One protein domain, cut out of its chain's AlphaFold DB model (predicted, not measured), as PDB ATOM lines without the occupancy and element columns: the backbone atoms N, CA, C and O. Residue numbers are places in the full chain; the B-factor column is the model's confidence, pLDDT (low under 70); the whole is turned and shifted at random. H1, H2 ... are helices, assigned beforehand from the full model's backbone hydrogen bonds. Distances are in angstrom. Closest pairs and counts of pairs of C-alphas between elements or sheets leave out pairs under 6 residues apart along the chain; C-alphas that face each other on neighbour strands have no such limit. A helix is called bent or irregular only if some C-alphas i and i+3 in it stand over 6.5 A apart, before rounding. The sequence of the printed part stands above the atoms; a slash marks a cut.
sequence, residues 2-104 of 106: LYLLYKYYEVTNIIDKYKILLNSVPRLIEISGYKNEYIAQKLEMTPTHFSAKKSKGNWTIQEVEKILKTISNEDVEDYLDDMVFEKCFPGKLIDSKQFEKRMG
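AT A GLANCE: This is residues 2 to 104 of the 106 residues of an uncharacterized protein of Terrimonas sp. NS-102 (UniProt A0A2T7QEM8). The long helix H1 sticks out with residues 2 to 17 from a loose, long foot of short helices, where H2, H3 and H4 cluster to one side and H5 slants away on the other, with H6 at the far end; the outline of the whole, with this arm of H1, is flat. The printed part has 103 residues, six named helices, H1 to H6 in order, and no named strand: all helix. It is loose, radius of gyration of the C-alphas 17.8 A, spanning 52 by 48 by 20 A.

HOW THE PARTS SIT: H1, residues 2 to 31, touches H4, residues 61 to 71, with residues 22 to 29 alone, at a steep tilt of 47 degrees; their closest C-alphas, Ile 29 and Ile 71, are 6.3 A apart. H1 touches H5, residues 74 to 88, with residues 28 to 31 alone; the closest C-alphas, Ile 31 and Val 76, are 6.0 A apart. H2, residues 36 to 42, touches H3, residues 47 to 56, about perpendicular at 75 degrees; the closest C-alphas, Glu 37 and Pro 47, are 5.0 A apart. H6, residues 96 to 103, touches no helix. Every O i to N i+4 pair is within hydrogen-bond range in H2 to H6, and 24 of 26 in H1.

IN THESE COORDINATES: H1 begins at C-alpha 2 (45.747, 11.197, 20.660), measures 42.2 A, and is irregular, C-alphas 23 and 26 being 7.0 A apart, with a kink of 44 degrees near residue 25. H5 measures 20.7 A; H6 ends at C-alpha 103 (61.998, 40.820, 59.598).

THE WHOLE: The C-alphas farthest apart, of Leu 4 and Gly 104, are 55.7 A apart. The printed part has no cut and no long link; pLDDT is under 70 at residues 4 to 5, 7 to 8 and 11.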
ATOM      1  N   LEU A   2      45.154  10.285  19.653       71.88
ATOM      2  CA  LEU A   2      45.747  11.197  20.660       71.88
ATOM      3  C   LEU A   2      45.054  12.576  20.763       71.88
ATOM      4  O   LEU A   2      44.790  13.039  21.864       71.88
ATOM      5  N   TYR A   3      44.675  13.190  19.637       71.69
ATOM      6  CA  TYR A   3      43.948  14.474  19.621       71.69
ATOM      7  C   TYR A   3      42.573  14.410  20.313       71.69
ATOM      8  O   TYR A   3      42.184  15.332  21.026       71.69
ATOM      9  N   LEU A   4      41.843  13.303  20.139       69.88
ATOM     10  CA  LEU A   4      40.535  13.106  20.774       69.88
ATOM     11  C   LEU A   4      40.676  12.905  22.286       69.88
ATOM     12  O   LEU A   4      39.886  13.461  23.041       69.88
ATOM     13  N   LEU A   5      41.704  12.168  22.718       67.38
ATOM     14  CA  LEU A   5      42.029  11.987  24.135       67.38
ATOM     15  C   LEU A   5      42.441  13.309  24.795       67.38
ATOM     16  O   LEU A   5      41.951  13.620  25.876       67.38
ATOM     17  N   TYR A   6      43.271  14.115  24.124       70.69
ATOM     18  CA  TYR A   6      43.669  15.442  24.603       70.69
ATOM     19  C   TYR A   6      42.459  16.372  24.772       70.69
ATOM     20  O   TYR A   6      42.256  16.947  25.838       70.69
ATOM     21  N   LYS A   7      41.585  16.444  23.760       65.62
ATOM     22  CA  LYS A   7      40.356  17.246  23.824       65.62
ATOM     23  C   LYS A   7      39.404  16.760  24.927       65.62
ATOM     24  O   LYS A   7      38.789  17.569  25.612       65.62
ATOM     25  N   TYR A   8      39.288  15.446  25.121       65.12
ATOM     26  CA  TYR A   8      38.470  14.867  26.191       65.12
ATOM     27  C   TYR A   8      39.027  15.196  27.588       65.12
ATOM     28  O   TYR A   8      38.268  15.535  28.498       65.12
ATOM     29  N   TYR A   9      40.352  15.163  27.745       73.44
ATOM     30  CA  TYR A   9      41.034  15.578  28.971       73.44
ATOM     31  C   TYR A   9      40.827  17.073  29.275       73.44
ATOM     32  O   TYR A   9      40.536  17.440  30.410       73.44
ATOM     33  N   GLU A  10      40.893  17.951  28.270       73.62
ATOM     34  CA  GLU A  10      40.591  19.376  28.466       73.62
ATOM     35  C   GLU A  10      39.132  19.624  28.884       73.62
ATOM     36  O   GLU A  10      38.876  20.410  29.796       73.62
ATOM     37  N   VAL A  11      38.164  18.935  28.269       68.00
ATOM     38  CA  VAL A  11      36.734  19.095  28.601       68.00
ATOM     39  C   VAL A  11      36.424  18.612  30.020       68.00
ATOM     40  O   VAL A  11      35.713  19.289  30.762       68.00
ATOM     41  N   THR A  12      36.975  17.467  30.424       76.25
ATOM     42  CA  THR A  12      36.819  16.954  31.798       76.25
ATOM     43  C   THR A  12      37.435  17.906  32.826       76.25
ATOM     44  O   THR A  12      36.800  18.209  33.833       76.25
ATOM     45  N   ASN A  13      38.586  18.505  32.511       85.06
ATOM     46  CA  ASN A  13      39.221  19.533  33.336       85.06
ATOM     47  C   ASN A  13      38.330  20.779  33.534       85.06
ATOM     48  O   ASN A  13      38.255  21.315  34.640       85.06
ATOM     49  N   ILE A  14      37.608  21.224  32.496       85.25
ATOM     50  CA  ILE A  14      36.657  22.347  32.604       85.25
ATOM     51  C   ILE A  14      35.492  21.997  33.540       85.25
ATOM     52  O   ILE A  14      35.116  22.810  34.386       85.25
ATOM     53  N   ILE A  15      34.941  20.788  33.422       86.44
ATOM     54  CA  ILE A  15      33.838  20.327  34.277       86.44
ATOM     55  C   ILE A  15      34.279  20.270  35.742       86.44
ATOM     56  O   ILE A  15      33.546  20.718  36.624       86.44
ATOM     57  N   ASP A  16      35.476  19.758  36.015       86.94
ATOM     58  CA  ASP A  16      35.981  19.656  37.383       86.94
ATOM     59  C   ASP A  16      36.286  21.032  37.984       86.94
ATOM     60  O   ASP A  16      35.930  21.288  39.135       86.94
ATOM     61  N   LYS A  17      36.827  21.968  37.193       85.62
ATOM     62  CA  LYS A  17      36.961  23.378  37.596       85.62
ATOM     63  C   LYS A  17      35.614  23.997  37.967       85.62
ATOM     64  O   LYS A  17      35.513  24.670  38.989       85.62
ATOM     65  N   TYR A  18      34.576  23.743  37.173       87.44
ATOM     66  CA  TYR A  18      33.235  24.247  37.457       87.44
ATOM     67  C   TYR A  18      32.640  23.641  38.740       87.44
ATOM     68  O   TYR A  18      32.049  24.360  39.544       87.44
ATOM     69  N   LYS A  19      32.846  22.342  38.992       87.50
ATOM     70  CA  LYS A  19      32.431  21.703  40.254       87.50
ATOM     71  C   LYS A  19      33.145  22.303  41.464       87.50
ATOM     72  O   LYS A  19      32.507  22.552  42.482       87.50
ATOM     73  N   ILE A  20      34.452  22.542  41.356       88.00
ATOM     74  CA  ILE A  20      35.238  23.185  42.418       88.00
ATOM     75  C   ILE A  20      34.680  24.580  42.712       88.00
ATOM     76  O   ILE A  20      34.463  24.905  43.877       88.00
ATOM     77  N   LEU A  21      34.383  25.363  41.670       88.38
ATOM     78  CA  LEU A  21      33.759  26.678  41.809       88.38
ATOM     79  C   LEU A  21      32.403  26.596  42.523       88.38
ATOM     80  O   LEU A  21      32.168  27.320  43.482       88.38
ATOM     81  N   LEU A  22      31.511  25.701  42.092       89.56
ATOM     82  CA  LEU A  22      30.200  25.532  42.729       89.56
ATOM     83  C   LEU A  22      30.316  25.213  44.223       89.56
ATOM     84  O   LEU A  22      29.583  25.776  45.035       89.56
ATOM     85  N   ASN A  23      31.264  24.347  44.578       88.31
ATOM     86  CA  ASN A  23      31.512  23.960  45.962       88.31
ATOM     87  C   ASN A  23      32.131  25.094  46.795       88.31
ATOM     88  O   ASN A  23      31.957  25.107  48.011       88.31
ATOM     89  N   SER A  24      32.832  26.048  46.173       89.25
ATOM     90  CA  SER A  24      33.435  27.186  46.873       89.25
ATOM     91  C   SER A  24      32.491  28.380  47.038       89.25
ATOM     92  O   SER A  24      32.685  29.162  47.968       89.25
ATOM     93  N   VAL A  25      31.435  28.509  46.220       92.19
ATOM     94  CA  VAL A  25      30.472  29.632  46.279       92.19
ATOM     95  C   VAL A  25      29.966  29.938  47.700       92.19
ATOM     96  O   VAL A  25      30.003  31.109  48.083       92.19
ATOM     97  N   PRO A  26      29.522  28.963  48.522       92.00
ATOM     98  CA  PRO A  26      29.053  29.257  49.877       92.00
ATOM     99  C   PRO A  26      30.112  29.946  50.743       92.00
ATOM    100  O   PRO A  26      29.780  30.884  51.470       92.00
ATOM    101  N   ARG A  27      31.375  29.522  50.614       91.62
ATOM    102  CA  ARG A  27      32.513  30.097  51.332       91.62
ATOM    103  C   ARG A  27      32.867  31.486  50.812       91.62
ATOM    104  O   ARG A  27      33.112  32.377  51.613       91.62
ATOM    105  N   LEU A  28      32.845  31.696  49.496       92.50
ATOM    106  CA  LEU A  28      33.087  33.018  48.908       92.50
ATOM    107  C   LEU A  28      32.025  34.031  49.363       92.50
ATOM    108  O   LEU A  28      32.353  35.165  49.692       92.50
ATOM    109  N   ILE A  29      30.761  33.606  49.469       93.31
ATOM    110  CA  ILE A  29      29.689  34.435  50.036       93.31
ATOM    111  C   ILE A  29      30.003  34.829  51.487       93.31
ATOM    112  O   ILE A  29      29.767  35.969  51.870       93.31
ATOM    113  N   GLU A  30      30.513  33.908  52.306       92.81
ATOM    114  CA  GLU A  30      30.886  34.218  53.696       92.81
ATOM    115  C   GLU A  30      32.036  35.222  53.775       92.81
ATOM    116  O   GLU A  30      31.941  36.180  54.537       92.81
ATOM    117  N   ILE A  31      33.078  35.025  52.964       93.50
ATOM    118  CA  ILE A  31      34.257  35.902  52.919       93.50
ATOM    119  C   ILE A  31      33.870  37.307  52.467       93.50
ATOM    120  O   ILE A  31      34.330  38.280  53.046       93.50
ATOM    121  N   SER A  32      32.942  37.417  51.513       93.62
ATOM    122  CA  SER A  32      32.470  38.710  51.016       93.62
ATOM    123  C   SER A  32      31.796  39.595  52.069       93.62
ATOM    124  O   SER A  32      31.556  40.772  51.813       93.62
ATOM    125  N   GLY A  33      31.404  39.036  53.221       93.00
ATOM    126  CA  GLY A  33      30.758  39.781  54.302       93.00
ATOM    127  C   GLY A  33      29.325  40.244  54.004       93.00
ATOM    128  O   GLY A  33      28.666  40.829  54.869       93.00
ATOM    129  N   TYR A  34      28.792  39.971  52.808       94.44
ATOM    130  CA  TYR A  34      27.441  40.375  52.439       94.44
ATOM    131  C   TYR A  34      26.371  39.529  53.137       94.44
ATOM    132  O   TYR A  34      26.426  38.300  53.196       94.44
ATOM    133  N   LYS A  35      25.322  40.207  53.614       94.06
ATOM    134  CA  LYS A  35      24.148  39.552  54.201       94.06
ATOM    135  C   LYS A  35      23.397  38.730  53.155       94.06
ATOM    136  O   LYS A  35      23.232  39.164  52.012       94.06
ATOM    137  N   ASN A  36      22.852  37.589  53.575       93.69
ATOM    138  CA  ASN A  36      22.047  36.723  52.714       93.69
ATOM    139  C   ASN A  36      20.870  37.480  52.075       93.69
ATOM    140  O   ASN A  36      20.558  37.242  50.913       93.69
ATOM    141  N   GLU A  37      20.241  38.413  52.796       95.62
ATOM    142  CA  GLU A  37      19.137  39.237  52.293       95.62
ATOM    143  C   GLU A  37      19.557  40.103  51.102       95.62
ATOM    144  O   GLU A  37      18.825  40.199  50.117       95.62
ATOM    145  N   TYR A  38      20.747  40.705  51.177       95.81
ATOM    146  CA  TYR A  38      21.277  41.557  50.115       95.81
ATOM    147  C   TYR A  38      21.527  40.747  48.839       95.81
ATOM    148  O   TYR A  38      21.101  41.135  47.752       95.81
ATOM    149  N   ILE A  39      22.158  39.581  48.975       95.19
ATOM    150  CA  ILE A  39      22.454  38.707  47.837       95.19
ATOM    151  C   ILE A  39      21.158  38.127  47.255       95.19
ATOM    152  O   ILE A  39      20.973  38.133  46.041       95.19
ATOM    153  N   ALA A  40      20.217  37.700  48.104       96.06
ATOM    154  CA  ALA A  40      18.911  37.204  47.672       96.06
ATOM    155  C   ALA A  40      18.157  38.241  46.824       96.06
ATOM    156  O   ALA A  40      17.609  37.892  45.779       96.06
ATOM    157  N   GLN A  41      18.209  39.522  47.214       95.88
ATOM    158  CA  GLN A  41      17.630  40.617  46.438       95.88
ATOM    159  C   GLN A  41      18.274  40.748  45.049       95.88
ATOM    160  O   GLN A  41      17.561  40.911  44.061       95.88
ATOM    161  N   LYS A  42      19.607  40.643  44.946       94.62
ATOM    162  CA  LYS A  42      20.327  40.689  43.654       94.62
ATOM    163  C   LYS A  42      20.016  39.496  42.751       94.62
ATOM    164  O   LYS A  42      20.097  39.609  41.528       94.62
ATOM    165  N   LEU A  43      19.649  38.366  43.345       94.94
ATOM    166  CA  LEU A  43      19.230  37.163  42.633       94.94
ATOM    167  C   LEU A  43      17.718  37.104  42.375       94.94
ATOM    168  O   LEU A  43      17.256  36.117  41.810       94.94
ATOM    169  N   GLU A  44      16.964  38.138  42.758       95.31
ATOM    170  CA  GLU A  44      15.506  38.199  42.595       95.31
ATOM    171  C   GLU A  44      14.789  37.011  43.273       95.31
ATOM    172  O   GLU A  44      13.804  36.473  42.771       95.31
ATOM    173  N   MET A  45      15.285  36.586  44.440       95.56
ATOM    174  CA  MET A  45      14.703  35.499  45.232       95.56
ATOM    175  C   MET A  45      14.501  35.891  46.697       95.56
ATOM    176  O   MET A  45      15.054  36.873  47.190       95.56
ATOM    177  N   THR A  46      13.700  35.112  47.426       96.62
ATOM    178  CA  THR A  46      13.475  35.364  48.855       96.62
ATOM    179  C   THR A  46      14.698  34.959  49.693       96.62
ATOM    180  O   THR A  46      15.367  33.974  49.359       96.62
ATOM    181  N   PRO A  47      14.982  35.637  50.825       95.25
ATOM    182  CA  PRO A  47      16.104  35.281  51.704       95.25
ATOM    183  C   PRO A  47      16.054  33.837  52.226       95.25
ATOM    184  O   PRO A  47      17.087  33.176  52.358       95.25
ATOM    185  N   THR A  48      14.850  33.311  52.477       95.31
ATOM    186  CA  THR A  48      14.637  31.918  52.894       95.31
ATOM    187  C   THR A  48      15.013  30.938  51.786       95.31
ATOM    188  O   THR A  48      15.723  29.965  52.044       95.31
ATOM    189  N   HIS A  49      14.583  31.203  50.544       94.81
ATOM    190  CA  HIS A  49      14.945  30.371  49.397       94.81
ATOM    191  C   HIS A  49      16.457  30.407  49.156       94.81
ATOM    192  O   HIS A  49      17.073  29.349  49.022       94.81
ATOM    193  N   PHE A  50      17.062  31.596  49.202       95.44
ATOM    194  CA  PHE A  50      18.507  31.764  49.081       95.44
ATOM    195  C   PHE A  50      19.270  30.972  50.147       95.44
ATOM    196  O   PHE A  50      20.172  30.210  49.814       95.44
ATOM    197  N   SER A  51      18.885  31.090  51.420       93.31
ATOM    198  CA  SER A  51      19.567  30.403  52.526       93.31
ATOM    199  C   SER A  51      19.489  28.878  52.389       93.31
ATOM    200  O   SER A  51      20.496  28.187  52.543       93.31
ATOM    201  N   ALA A  52      18.319  28.346  52.017       93.44
ATOM    202  CA  ALA A  52      18.158  26.919  51.744       93.44
ATOM    203  C   ALA A  52      19.020  26.457  50.557       93.44
ATOM    204  O   ALA A  52      19.579  25.360  50.583       93.44
ATOM    205  N   LYS A  53      19.146  27.291  49.521       93.00
ATOM    206  CA  LYS A  53      19.932  26.992  48.320       93.00
ATOM    207  C   LYS A  53      21.436  27.065  48.583       93.00
ATOM    208  O   LYS A  53      22.150  26.144  48.196       93.00
ATOM    209  N   LYS A  54      21.890  28.057  49.357       92.31
ATOM    210  CA  LYS A  54      23.269  28.184  49.855       92.31
ATOM    211  C   LYS A  54      23.706  26.951  50.635       92.31
ATOM    212  O   LYS A  54      24.788  26.439  50.380       92.31
ATOM    213  N   SER A  55      22.849  26.434  51.515       89.81
ATOM    214  CA  SER A  55      23.142  25.209  52.269       89.81
ATOM    215  C   SER A  55      23.200  23.953  51.395       89.81
ATOM    216  O   SER A  55      23.928  23.026  51.733       89.81
ATOM    217  N   LYS A  56      22.419  23.889  50.310       89.31
ATOM    218  CA  LYS A  56      22.358  22.717  49.420       89.31
ATOM    219  C   LYS A  56      23.407  22.741  48.305       89.31
ATOM    220  O   LYS A  56      23.718  21.686  47.773       89.31
ATOM    221  N   GLY A  57      23.906  23.918  47.920       84.12
ATOM    222  CA  GLY A  57      24.877  24.084  46.829       84.12
ATOM    223  C   GLY A  57      24.298  23.919  45.416       84.12
ATOM    224  O   GLY A  57      25.045  23.899  44.441       84.12
ATOM    225  N   ASN A  58      22.974  23.820  45.275       85.81
ATOM    226  CA  ASN A  58      22.315  23.591  43.988       85.81
ATOM    227  C   ASN A  58      22.097  24.910  43.238       85.81
ATOM    228  O   ASN A  58      20.979  25.419  43.221       85.81
ATOM    229  N   TRP A  59      23.142  25.471  42.636       91.38
ATOM    230  CA  TRP A  59      23.069  26.722  41.872       91.38
ATOM    231  C   TRP A  59      22.969  26.480  40.366       91.38
ATOM    232  O   TRP A  59      23.599  25.568  39.832       91.38
ATOM    233  N   THR A  60      22.210  27.318  39.659       92.56
ATOM    234  CA  THR A  60      22.299  27.381  38.194       92.56
ATOM    235  C   THR A  60      23.512  28.207  37.768       92.56
ATOM    236  O   THR A  60      24.013  29.033  38.527       92.56
ATOM    237  N   ILE A  61      23.975  28.035  36.527       91.38
ATOM    238  CA  ILE A  61      25.099  28.819  35.979       91.38
ATOM    239  C   ILE A  61      24.826  30.329  36.083       91.38
ATOM    240  O   ILE A  61      25.676  31.081  36.546       91.38
ATOM    241  N   GLN A  62      23.614  30.762  35.727       93.56
ATOM    242  CA  GLN A  62      23.204  32.171  35.768       93.56
ATOM    243  C   GLN A  62      23.222  32.737  37.194       93.56
ATOM    244  O   GLN A  62      23.598  33.888  37.412       93.56
ATOM    245  N   GLU A  63      22.825  31.928  38.177       94.00
ATOM    246  CA  GLU A  63      22.881  32.315  39.586       94.00
ATOM    247  C   GLU A  63      24.321  32.430  40.067       94.00
ATOM    248  O   GLU A  63      24.649  33.416  40.717       94.00
ATOM    249  N   VAL A  64      25.190  31.479  39.708       93.81
ATOM    250  CA  VAL A  64      26.622  31.550  40.032       93.81
ATOM    251  C   VAL A  64      27.232  32.831  39.470       93.81
ATOM    252  O   VAL A  64      27.891  33.557  40.204       93.81
ATOM    253  N   GLU A  65      26.965  33.166  38.206       93.81
ATOM    254  CA  GLU A  65      27.460  34.407  37.603       93.81
ATOM    255  C   GLU A  65      26.974  35.660  38.346       93.81
ATOM    256  O   GLU A  65      27.769  36.567  38.605       93.81
ATOM    257  N   LYS A  66      25.684  35.724  38.707       95.12
ATOM    258  CA  LYS A  66      25.130  36.844  39.487       95.12
ATOM    259  C   LYS A  66      25.754  36.927  40.880       95.12
ATOM    260  O   LYS A  66      26.070  38.029  41.329       95.12
ATOM    261  N   ILE A  67      25.940  35.789  41.552       94.75
ATOM    262  CA  ILE A  67      26.574  35.718  42.873       94.75
ATOM    263  C   ILE A  67      27.994  36.258  42.779       94.75
ATOM    264  O   ILE A  67      28.298  37.210  43.485       94.75
ATOM    265  N   LEU A  68      28.822  35.724  41.876       93.06
ATOM    266  CA  LEU A  68      30.224  36.127  41.728       93.06
ATOM    267  C   LEU A  68      30.362  37.625  41.449       93.06
ATOM    268  O   LEU A  68      31.142  38.299  42.108       93.06
ATOM    269  N   LYS A  69      29.532  38.176  40.554       93.38
ATOM    270  CA  LYS A  69      29.497  39.625  40.293       93.38
ATOM    271  C   LYS A  69      29.078  40.450  41.510       93.38
ATOM    272  O   LYS A  69      29.493  41.594  41.636       93.38
ATOM    273  N   THR A  70      28.226  39.899  42.371       94.56
ATOM    274  CA  THR A  70      27.733  40.587  43.572       94.56
ATOM    275  C   THR A  70      28.757  40.560  44.701       94.56
ATOM    276  O   THR A  70      28.864  41.535  45.435       94.56
ATOM    277  N   ILE A  71      29.476  39.446  44.851       94.19
ATOM    278  CA  ILE A  71      30.412  39.223  45.958       94.19
ATOM    279  C   ILE A  71      31.850  39.644  45.638       94.19
ATOM    280  O   ILE A  71      32.684  39.566  46.527       94.19
ATOM    281  N   SER A  72      32.141  40.076  44.404       91.06
ATOM    282  CA  SER A  72      33.466  40.569  44.006       91.06
ATOM    283  C   SER A  72      33.811  41.827  44.801       91.06
ATOM    284  O   SER A  72      33.235  42.896  44.582       91.06
ATOM    285  N   ASN A  73      34.712  41.671  45.760       91.81
ATOM    286  CA  ASN A  73      35.294  42.726  46.572       91.81
ATOM    287  C   ASN A  73      36.728  42.327  46.952       91.81
ATOM    288  O   ASN A  73      37.145  41.203  46.673       91.81
ATOM    289  N   GLU A  74      37.450  43.248  47.591       91.50
ATOM    290  CA  GLU A  74      38.856  43.074  47.980       91.50
ATOM    291  C   GLU A  74      39.072  41.793  48.803       91.50
ATOM    292  O   GLU A  74      39.890  40.969  48.422       91.50
ATOM    293  N   ASP A  75      38.248  41.532  49.824       89.94
ATOM    294  CA  ASP A  75      38.380  40.333  50.670       89.94
ATOM    295  C   ASP A  75      38.252  39.014  49.885       89.94
ATOM    296  O   ASP A  75      38.925  38.018  50.168       89.94
ATOM    297  N   VAL A  76      37.343  38.972  48.905       90.88
ATOM    298  CA  VAL A  76      37.150  37.795  48.048       90.88
ATOM    299  C   VAL A  76      38.293  37.650  47.050       90.88
ATOM    300  O   VAL A  76      38.712  36.521  46.792       90.88
ATOM    301  N   GLU A  77      38.776  38.754  46.486       89.75
ATOM    302  CA  GLU A  77      39.906  38.768  45.554       89.75
ATOM    303  C   GLU A  77      41.195  38.323  46.251       89.75
ATOM    304  O   GLU A  77      41.816  37.367  45.788       89.75
ATOM    305  N   ASP A  78      41.505  38.880  47.422       90.12
ATOM    306  CA  ASP A  78      42.650  38.489  48.251       90.12
ATOM    307  C   ASP A  78      42.618  36.990  48.580       90.12
ATOM    308  O   ASP A  78      43.604  36.271  48.415       90.12
ATOM    309  N   TYR A  79      41.454  36.470  48.976       89.38
ATOM    310  CA  TYR A  79      41.302  35.041  49.247       89.38
ATOM    311  C   TYR A  79      41.526  34.164  48.003       89.38
ATOM    312  O   TYR A  79      42.062  33.054  48.096       89.38
ATOM    313  N   LEU A  80      41.071  34.614  46.831       87.56
ATOM    314  CA  LEU A  80      41.291  33.897  45.575       87.56
ATOM    315  C   LEU A  80      42.773  33.903  45.195       87.56
ATOM    316  O   LEU A  80      43.290  32.855  44.791       87.56
ATOM    317  N   ASP A  81      43.450  35.031  45.376       87.75
ATOM    318  CA  ASP A  81      44.881  35.177  45.134       87.75
ATOM    319  C   ASP A  81      45.702  34.290  46.072       87.75
ATOM    320  O   ASP A  81      46.581  33.566  45.601       87.75
ATOM    321  N   ASP A  82      45.348  34.216  47.358       86.81
ATOM    322  CA  ASP A  82      45.963  33.296  48.320       86.81
ATOM    323  C   ASP A  82      45.833  31.830  47.878       86.81
ATOM    324  O   ASP A  82      46.802  31.062  47.915       86.81
ATOM    325  N   MET A  83      44.652  31.420  47.400       85.06
ATOM    326  CA  MET A  83      44.444  30.061  46.881       85.06
ATOM    327  C   MET A  83      45.293  29.775  45.636       85.06
ATOM    328  O   MET A  83      45.801  28.659  45.472       85.06
ATOM    329  N   VAL A  84      45.430  30.752  44.736       85.75
ATOM    330  CA  VAL A  84      46.285  30.628  43.547       85.75
ATOM    331  C   VAL A  84      47.750  30.547  43.964       85.75
ATOM    332  O   VAL A  84      48.475  29.675  43.474       85.75
ATOM    333  N   PHE A  85      48.174  31.399  44.893       84.75
ATOM    334  CA  PHE A  85      49.543  31.449  45.375       84.75
ATOM    335  C   PHE A  85      49.944  30.138  46.049       84.75
ATOM    336  O   PHE A  85      50.970  29.575  45.676       84.75
ATOM    337  N   GLU A  86      49.127  29.588  46.950       86.00
ATOM    338  CA  GLU A  86      49.418  28.301  47.601       86.00
ATOM    339  C   GLU A  86      49.506  27.156  46.586       86.00
ATOM    340  O   GLU A  86      50.340  26.259  46.699       86.00
ATOM    341  N   LYS A  87      48.679  27.191  45.538       82.94
ATOM    342  CA  LYS A  87      48.723  26.181  44.479       82.94
ATOM    343  C   LYS A  87      49.993  26.277  43.631       82.94
ATOM    344  O   LYS A  87      50.531  25.249  43.219       82.94
ATOM    345  N   CYS A  88      50.447  27.490  43.328       83.19
ATOM    346  CA  CYS A  88      51.658  27.731  42.543       83.19
ATOM    347  C   CYS A  88      52.941  27.560  43.369       83.19
ATOM    348  O   CYS A  88      53.962  27.121  42.838       83.19
ATOM    349  N   PHE A  89      52.885  27.882  44.660       87.56
ATOM    350  CA  PHE A  89      54.019  27.948  45.577       87.56
ATOM    351  C   PHE A  89      53.669  27.310  46.934       87.56
ATOM    352  O   PHE A  89      53.652  28.000  47.957       87.56
ATOM    353  N   PRO A  90      53.425  25.989  46.975       85.06
ATOM    354  CA  PRO A  90      52.954  25.320  48.183       85.06
ATOM    355  C   PRO A  90      53.925  25.501  49.354       85.06
ATOM    356  O   PRO A  90      55.140  25.323  49.211       85.06
ATOM    357  N   GLY A  91      53.387  25.871  50.519       81.56
ATOM    358  CA  GLY A  91      54.151  26.105  51.747       81.56
ATOM    359  C   GLY A  91      55.041  27.354  51.731       81.56
ATOM    360  O   GLY A  91      55.934  27.479  52.576       81.56
ATOM    361  N   LYS A  92      54.858  28.262  50.763       83.38
ATOM    362  CA  LYS A  92      55.555  29.560  50.726       83.38
ATOM    363  C   LYS A  92      54.754  30.690  51.363       83.38
ATOM    364  O   LYS A  92      55.367  31.708  51.685       83.38
ATOM    365  N   LEU A  93      53.450  30.505  51.587       82.06
ATOM    366  CA  LEU A  93      52.664  31.404  52.425       82.06
ATOM    367  C   LEU A  93      53.199  31.381  53.856       82.06
ATOM    368  O   LEU A  93      53.469  30.327  54.434       82.06
ATOM    369  N   ILE A  94      53.368  32.571  54.415       83.12
ATOM    370  CA  ILE A  94      53.775  32.774  55.798       83.12
ATOM    371  C   ILE A  94      52.754  33.674  56.466       83.12
ATOM    372  O   ILE A  94      52.308  34.654  55.879       83.12
ATOM    373  N   ASP A  95      52.390  33.341  57.697       84.38
ATOM    374  CA  ASP A  95      51.535  34.215  58.487       84.38
ATOM    375  C   ASP A  95      52.295  35.479  58.931       84.38
ATOM    376  O   ASP A  95      53.530  35.529  58.936       84.38
ATOM    377  N   SER A  96      51.546  36.510  59.326       84.19
ATOM    378  CA  SER A  96      52.106  37.793  59.772       84.19
ATOM    379  C   SER A  96      53.123  37.632  60.911       84.19
ATOM    380  O   SER A  96      54.162  38.284  60.879       84.19
ATOM    381  N   LYS A  97      52.925  36.695  61.850       86.56
ATOM    382  CA  LYS A  97      53.879  36.463  62.949       86.56
ATOM    383  C   LYS A  97      55.180  35.846  62.443       86.56
ATOM    384  O   LYS A  97      56.266  36.197  62.906       86.56
ATOM    385  N   GLN A  98      55.096  34.911  61.499       85.69
ATOM    386  CA  GLN A  98      56.267  34.346  60.834       85.69
ATOM    387  C   GLN A  98      57.015  35.406  60.033       85.69
ATOM    388  O   GLN A  98      58.247  35.410  60.041       85.69
ATOM    389  N   PHE A  99      56.289  36.303  59.365       87.19
ATOM    390  CA  PHE A  99      56.876  37.430  58.654       87.19
ATOM    391  C   PHE A  99      57.593  38.391  59.613       87.19
ATOM    392  O   PHE A  99      58.790  38.615  59.447       87.19
ATOM    393  N   GLU A 100      56.931  38.870  60.669       90.44
ATOM    394  CA  GLU A 100      57.518  39.753  61.691       90.44
ATOM    395  C   GLU A 100      58.785  39.151  62.308       90.44
ATOM    396  O   GLU A 100      59.830  39.804  62.373       90.44
ATOM    397  N   LYS A 101      58.734  37.858  62.656       91.19
ATOM    398  CA  LYS A 101      59.891  37.117  63.171       91.19
ATOM    399  C   LYS A 101      61.056  37.088  62.178       91.19
ATOM    400  O   LYS A 101      62.205  37.171  62.605       91.19
ATOM    401  N   ARG A 102      60.790  36.951  60.873       88.25
ATOM    402  CA  ARG A 102      61.828  36.986  59.823       88.25
ATOM    403  C   ARG A 102      62.406  38.385  59.625       88.25
ATOM    404  O   ARG A 102      63.600  38.496  59.371       88.25
ATOM    405  N   MET A 103      61.581  39.422  59.752       92.56
ATOM    406  CA  MET A 103      61.998  40.820  59.598       92.56
ATOM    407  C   MET A 103      62.697  41.383  60.845       92.56
ATOM    408  O   MET A 103      63.335  42.432  60.768       92.56
ATOM    409  N   GLY A 104      62.607  40.691  61.986       89.94
ATOM    410  CA  GLY A 104      63.187  41.137  63.255       89.94
ATOM    411  C   GLY A 104      62.411  42.284  63.903       89.94
ATOM    412  O   GLY A 104      62.977  43.031  64.702       89.94
TER     413      GLY A 104